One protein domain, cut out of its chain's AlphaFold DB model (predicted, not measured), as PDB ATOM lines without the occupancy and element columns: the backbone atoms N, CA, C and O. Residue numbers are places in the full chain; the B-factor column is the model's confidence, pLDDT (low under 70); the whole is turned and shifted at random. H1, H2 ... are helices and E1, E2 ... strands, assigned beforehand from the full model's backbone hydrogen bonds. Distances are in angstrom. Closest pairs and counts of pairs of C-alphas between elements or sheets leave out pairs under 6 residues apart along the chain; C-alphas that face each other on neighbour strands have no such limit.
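What this domain is: This is residues 368 to 411 of the 414 residues of an uncharacterized protein of Armillaria gallica (UniProt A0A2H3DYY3). A narrow three-stranded antiparallel sheet, E1, E2 and E3, has one helix, H1, packed over one face along its edge strand E1, while the other face is bare. The chain zigzags through the three strands, and then a loop, of which residues 392 to 397 stand free, sticks out at one end and folds back into the helix. The printed part has 44 residues, with three named strands and then one named helix along the chain; the sheet's order is E1, E2, E3, and the class is mixed, helices and strands. The whole is only just loose, close to compact, with a radius of gyration of the C-alphas of 11.5 A, and is a rod spanning 38 by 17 by 11 A.

Where its parts are: E2, residues 374 to 379, is 17.1 A long from first to last C-alpha. E3, residues 384 to 389, measures 16.7 A. E1, residues 368 to 371, measures 10.6 A and begins at C-alpha 368 (-16.865, 39.354, -41.636). H1, residues 400 to 409, measures 14.3 A and ends at C-alpha 409 (-17.410, 35.489, -51.560).

How they stand to each other: The strands form a meander, each the antiparallel neighbour of the one before. E2 and E3 are a hairpin at 171 degrees, with N 377 and O 386 2.8 A apart, within hydrogen-bond range. E1 and E2 are a hairpin at 160 degrees, with N 369 and O 376 3.0 A apart, also within range. H1 is on the sheet at a height of 8.3 A, making two layers, a helix on one face of a sheet. It lies over E1 and runs along the strands, at 2 degrees to E1 on the local plane. The closest C-alphas of E1 and H1 are those of Cys 368 and Cys 407, 5.8 A apart. In H1 every O i to N i+4 pair is within hydrogen-bond range.

The domain as a whole: The C-alphas farthest apart, of Arg 381 and Asn 395, are 38.5 A apart. The printed part has no cut and no long link. Its mean pLDDT is 74.6; residues 392 to 399, 401 to 402, 405 and 407 to 411 are under 70.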
ATOM      1  N   CYS A 368     -16.983  38.157 -40.819       85.38
ATOM      2  CA  CYS A 368     -16.865  39.354 -41.636       85.38
ATOM      3  C   CYS A 368     -18.102  40.240 -41.492       85.38
ATOM      4  O   CYS A 368     -19.212  39.733 -41.338       85.38
ATOM      5  N   ASP A 369     -17.895  41.550 -41.533       83.12
ATOM      6  CA  ASP A 369     -18.969  42.541 -41.512       83.12
ATOM      7  C   ASP A 369     -18.557  43.768 -42.330       83.12
ATOM      8  O   ASP A 369     -17.364  44.051 -42.508       83.12
ATOM      9  N   THR A 370     -19.542  44.505 -42.822       83.56
ATOM     10  CA  THR A 370     -19.351  45.672 -43.682       83.56
ATOM     11  C   THR A 370     -20.229  46.821 -43.241       83.56
ATOM     12  O   THR A 370     -21.398  46.646 -42.910       83.56
ATOM     13  N   CYS A 371     -19.686  48.027 -43.304       81.06
ATOM     14  CA  CYS A 371     -20.425  49.259 -43.101       81.06
ATOM     15  C   CYS A 371     -20.050  50.281 -44.182       81.06
ATOM     16  O   CYS A 371     -19.216  50.028 -45.049       81.06
ATOM     17  N   LEU A 372     -20.654  51.469 -44.126       78.50
ATOM     18  CA  LEU A 372     -20.351  52.547 -45.074       78.50
ATOM     19  C   LEU A 372     -18.873  52.989 -45.020       78.50
ATOM     20  O   LEU A 372     -18.326  53.439 -46.027       78.50
ATOM     21  N   ASP A 373     -18.217  52.814 -43.871       80.06
ATOM     22  CA  ASP A 373     -16.836  53.245 -43.640       80.06
ATOM     23  C   ASP A 373     -15.784  52.175 -44.000       80.06
ATOM     24  O   ASP A 373     -14.588  52.480 -44.042       80.06
ATOM     25  N   GLY A 374     -16.195  50.933 -44.275       82.44
ATOM     26  CA  GLY A 374     -15.293  49.866 -44.705       82.44
ATOM     27  C   GLY A 374     -15.793  48.457 -44.395       82.44
ATOM     28  O   GLY A 374     -16.956  48.240 -44.073       82.44
ATOM     29  N   MET A 375     -14.891  47.483 -44.481       87.56
ATOM     30  CA  MET A 375     -15.137  46.088 -44.100       87.56
ATOM     31  C   MET A 375     -14.169  45.640 -43.008       87.56
ATOM     32  O   MET A 375     -13.032  46.123 -42.930       87.56
ATOM     33  N   GLY A 376     -14.601  44.687 -42.191       88.12
ATOM     34  CA  GLY A 376     -13.796  44.058 -41.156       88.12
ATOM     35  C   GLY A 376     -13.851  42.538 -41.241       88.12
ATOM     36  O   GLY A 376     -14.894  41.964 -41.531       88.12
ATOM     37  N   PHE A 377     -12.727  41.896 -40.933       89.19
ATOM     38  CA  PHE A 377     -12.617  40.457 -40.717       89.19
ATOM     39  C   PHE A 377     -12.086  40.203 -39.312       89.19
ATOM     40  O   PHE A 377     -11.142  40.860 -38.867       89.19
ATOM     41  N   TRP A 378     -12.651  39.224 -38.621       87.06
ATOM     42  CA  TRP A 378     -12.236  38.791 -37.298       87.06
ATOM     43  C   TRP A 378     -12.002  37.286 -37.284       87.06
ATOM     44  O   TRP A 378     -12.900  36.500 -37.579       87.06
ATOM     45  N   LEU A 379     -10.788  36.887 -36.913       89.00
ATOM     46  CA  LEU A 379     -10.372  35.499 -36.780       89.00
ATOM     47  C   LEU A 379     -10.246  35.167 -35.285       89.00
ATOM     48  O   LEU A 379      -9.151  35.300 -34.722       89.00
ATOM     49  N   PRO A 380     -11.331  34.738 -34.609       82.50
ATOM     50  CA  PRO A 380     -11.345  34.532 -33.160       82.50
ATOM     51  C   PRO A 380     -10.283  33.542 -32.670       82.50
ATOM     52  O   PRO A 380      -9.705  33.752 -31.608       82.50
ATOM     53  N   ARG A 381      -9.978  32.494 -33.451       81.50
ATOM     54  CA  ARG A 381      -9.010  31.449 -33.064       81.50
ATOM     55  C   ARG A 381      -7.579  31.968 -32.907       81.50
ATOM     56  O   ARG A 381      -6.854  31.476 -32.050       81.50
ATOM     57  N   ILE A 382      -7.190  32.968 -33.698       86.81
ATOM     58  CA  ILE A 382      -5.862  33.600 -33.628       86.81
ATOM     59  C   ILE A 382      -5.921  35.034 -33.091       86.81
ATOM     60  O   ILE A 382      -4.941  35.768 -33.194       86.81
ATOM     61  N   ALA A 383      -7.073  35.446 -32.548       87.69
ATOM     62  CA  ALA A 383      -7.329  36.785 -32.024       87.69
ATOM     63  C   ALA A 383      -6.849  37.918 -32.955       87.69
ATOM     64  O   ALA A 383      -6.308  38.927 -32.499       87.69
ATOM     65  N   THR A 384      -7.010  37.735 -34.268       92.19
ATOM     66  CA  THR A 384      -6.504  38.667 -35.282       92.19
ATOM     67  C   THR A 384      -7.667  39.280 -36.040       92.19
ATOM     68  O   THR A 384      -8.555  38.569 -36.504       92.19
ATOM     69  N   GLY A 385      -7.654  40.605 -36.162       88.69
ATOM     70  CA  GLY A 385      -8.620  41.351 -36.954       88.69
ATOM     71  C   GLY A 385      -7.939  42.089 -38.097       88.69
ATOM     72  O   GLY A 385      -6.840  42.619 -37.931       88.69
ATOM     73  N   PHE A 386      -8.613  42.149 -39.237       89.31
ATOM     74  CA  PHE A 386      -8.230  42.969 -40.379       89.31
ATOM     75  C   PHE A 386      -9.362  43.944 -40.669       89.31
ATOM     76  O   PHE A 386     -10.530  43.597 -40.538       89.31
ATOM     77  N   ALA A 387      -9.022  45.162 -41.068       89.62
ATOM     78  CA  ALA A 387     -10.002  46.140 -41.509       89.62
ATOM     79  C   ALA A 387      -9.509  46.787 -42.797       89.62
ATOM     80  O   ALA A 387      -8.327  47.120 -42.922       89.62
ATOM     81  N   CYS A 388     -10.419  46.963 -43.745       85.44
ATOM     82  CA  CYS A 388     -10.176  47.692 -44.975       85.44
ATOM     83  C   CYS A 388     -11.145  48.879 -45.012       85.44
ATOM     84  O   CYS A 388     -12.348  48.661 -45.167       85.44
ATOM     85  N   PRO A 389     -10.661  50.120 -44.821       83.69
ATOM     86  CA  PRO A 389     -11.516  51.291 -44.932       83.69
ATOM     87  C   PRO A 389     -11.986  51.470 -46.376       83.69
ATOM     88  O   PRO A 389     -11.260  51.139 -47.319       83.69
ATOM     89  N   THR A 390     -13.174  52.041 -46.549       78.19
ATOM     90  CA  THR A 390     -13.690  52.435 -47.863       78.19
ATOM     91  C   THR A 390     -12.682  53.380 -48.538       78.19
ATOM     92  O   THR A 390     -12.346  54.422 -47.964       78.19
ATOM     93  N   PRO A 391     -12.142  53.050 -49.729       75.19
ATOM     94  CA  PRO A 391     -11.225  53.938 -50.434       75.19
ATOM     95  C   PRO A 391     -11.916  55.260 -50.784       75.19
ATOM     96  O   PRO A 391     -13.102  55.287 -51.103       75.19
ATOM     97  N   SER A 392     -11.168  56.368 -50.762       68.50
ATOM     98  CA  SER A 392     -11.692  57.677 -51.161       68.50
ATOM     99  C   SER A 392     -12.030  57.672 -52.653       68.50
ATOM    100  O   SER A 392     -11.133  57.694 -53.500       68.50
ATOM    101  N   LEU A 393     -13.323  57.623 -52.972       67.44
ATOM    102  CA  LEU A 393     -13.813  57.633 -54.345       67.44
ATOM    103  C   LEU A 393     -14.113  59.065 -54.808       67.44
ATOM    104  O   LEU A 393     -14.524  59.893 -53.999       67.44
ATOM    105  N   PRO A 394     -13.951  59.381 -56.106       58.72
ATOM    106  CA  PRO A 394     -14.107  60.746 -56.618       58.72
ATOM    107  C   PRO A 394     -15.485  61.398 -56.398       58.72
ATOM    108  O   PRO A 394     -15.584  62.612 -56.558       58.72
ATOM    109  N   ASN A 395     -16.527  60.621 -56.066       59.25
ATOM    110  CA  ASN A 395     -17.922  61.073 -56.012       59.25
ATOM    111  C   ASN A 395     -18.689  60.676 -54.731       59.25
ATOM    112  O   ASN A 395     -19.905  60.838 -54.714       59.25
ATOM    113  N   ASP A 396     -18.032  60.133 -53.696       58.47
ATOM    114  CA  ASP A 396     -18.705  59.567 -52.506       58.47
ATOM    115  C   ASP A 396     -19.791  58.507 -52.838       58.47
ATOM    116  O   ASP A 396     -20.770  58.347 -52.106       58.47
ATOM    117  N   ASP A 397     -19.638  57.777 -53.953       56.91
ATOM    118  CA  ASP A 397     -20.580  56.718 -54.335       56.91
ATOM    119  C   ASP A 397     -20.554  55.579 -53.286       56.91
ATOM    120  O   ASP A 397     -19.474  55.085 -52.938       56.91
ATOM    121  N   PRO A 398     -21.715  55.140 -52.758       59.34
ATOM    122  CA  PRO A 398     -21.772  54.112 -51.725       59.34
ATOM    123  C   PRO A 398     -21.425  52.733 -52.307       59.34
ATOM    124  O   PRO A 398     -22.265  52.067 -52.904       59.34
ATOM    125  N   ILE A 399     -20.194  52.270 -52.074       67.62
ATOM    126  CA  ILE A 399     -19.710  50.939 -52.493       67.62
ATOM    127  C   ILE A 399     -20.012  49.817 -51.490       67.62
ATOM    128  O   ILE A 399     -19.426  48.738 -51.573       67.62
ATOM    129  N   ILE A 400     -20.922  50.048 -50.542       70.88
ATOM    130  CA  ILE A 400     -21.258  49.071 -49.496       70.88
ATOM    131  C   ILE A 400     -21.662  47.715 -50.086       70.88
ATOM    132  O   ILE A 400     -21.153  46.695 -49.646       70.88
ATOM    133  N   PHE A 401     -22.433  47.702 -51.177       64.44
ATOM    134  CA  PHE A 401     -22.827  46.468 -51.865       64.44
ATOM    135  C   PHE A 401     -21.642  45.682 -52.449       64.44
ATOM    136  O   PHE A 401     -21.691  44.458 -52.532       64.44
ATOM    137  N   PHE A 402     -20.571  46.365 -52.867       69.81
ATOM    138  CA  PHE A 402     -19.350  45.702 -53.335       69.81
ATOM    139  C   PHE A 402     -18.602  45.052 -52.164       69.81
ATOM    140  O   PHE A 402     -18.088  43.944 -52.293       69.81
ATOM    141  N   PHE A 403     -18.569  45.719 -51.008       71.12
ATOM    142  CA  PHE A 403     -17.922  45.200 -49.805       71.12
ATOM    143  C   PHE A 403     -18.725  44.035 -49.215       71.12
ATOM    144  O   PHE A 403     -18.127  43.018 -48.876       71.12
ATOM    145  N   GLU A 404     -20.059  44.136 -49.168       70.50
ATOM    146  CA  GLU A 404     -20.960  43.046 -48.762       70.50
ATOM    147  C   GLU A 404     -20.720  41.800 -49.623       70.50
ATOM    148  O   GLU A 404     -20.491  40.710 -49.101       70.50
ATOM    149  N   ALA A 405     -20.654  41.970 -50.950       65.62
ATOM    150  CA  ALA A 405     -20.368  40.871 -51.864       65.62
ATOM    151  C   ALA A 405     -18.966  40.265 -51.649       65.62
ATOM    152  O   ALA A 405     -18.799  39.052 -51.766       65.62
ATOM    153  N   LEU A 406     -17.948  41.063 -51.307       70.19
ATOM    154  CA  LEU A 406     -16.620  40.539 -50.958       70.19
ATOM    155  C   LEU A 406     -16.648  39.719 -49.663       70.19
ATOM    156  O   LEU A 406     -16.038  38.653 -49.599       70.19
ATOM    157  N   CYS A 407     -17.389  40.164 -48.651       67.62
ATOM    158  CA  CYS A 407     -17.562  39.410 -47.412       67.62
ATOM    159  C   CYS A 407     -18.236  38.051 -47.648       67.62
ATOM    160  O   CYS A 407     -17.774  37.046 -47.114       67.62
ATOM    161  N   GLU A 408     -19.242  37.986 -48.520       58.69
ATOM    162  CA  GLU A 408     -19.916  36.728 -48.865       58.69
ATOM    163  C   GLU A 408     -19.056  35.771 -49.715       58.69
ATOM    164  O   GLU A 408     -19.191  34.558 -49.596       58.69
ATOM    165  N   THR A 409     -18.162  36.288 -50.564       49.25
ATOM    166  CA  THR A 409     -17.410  35.489 -51.560       49.25
ATOM    167  C   THR A 409     -16.061  34.951 -51.073       49.25
ATOM    168  O   THR A 409     -15.449  34.123 -51.743       49.25
ATOM    169  N   THR A 410     -15.592  35.368 -49.894       47.81
ATOM    170  CA  THR A 410     -14.335  34.863 -49.301       47.81
ATOM    171  C   THR A 410     -14.433  33.457 -48.690       47.81
ATOM    172  O   THR A 410     -13.435  32.961 -48.178       47.81
ATOM    173  N   HIS A 411     -15.594  32.795 -48.760       42.50
ATOM    174  CA  HIS A 411     -15.796  31.439 -48.232       42.50
ATOM    175  C   HIS A 411     -15.350  30.300 -49.175       42.50
ATOM    176  O   HIS A 411     -15.162  29.189 -48.692       42.50
TER     177      HIS A 411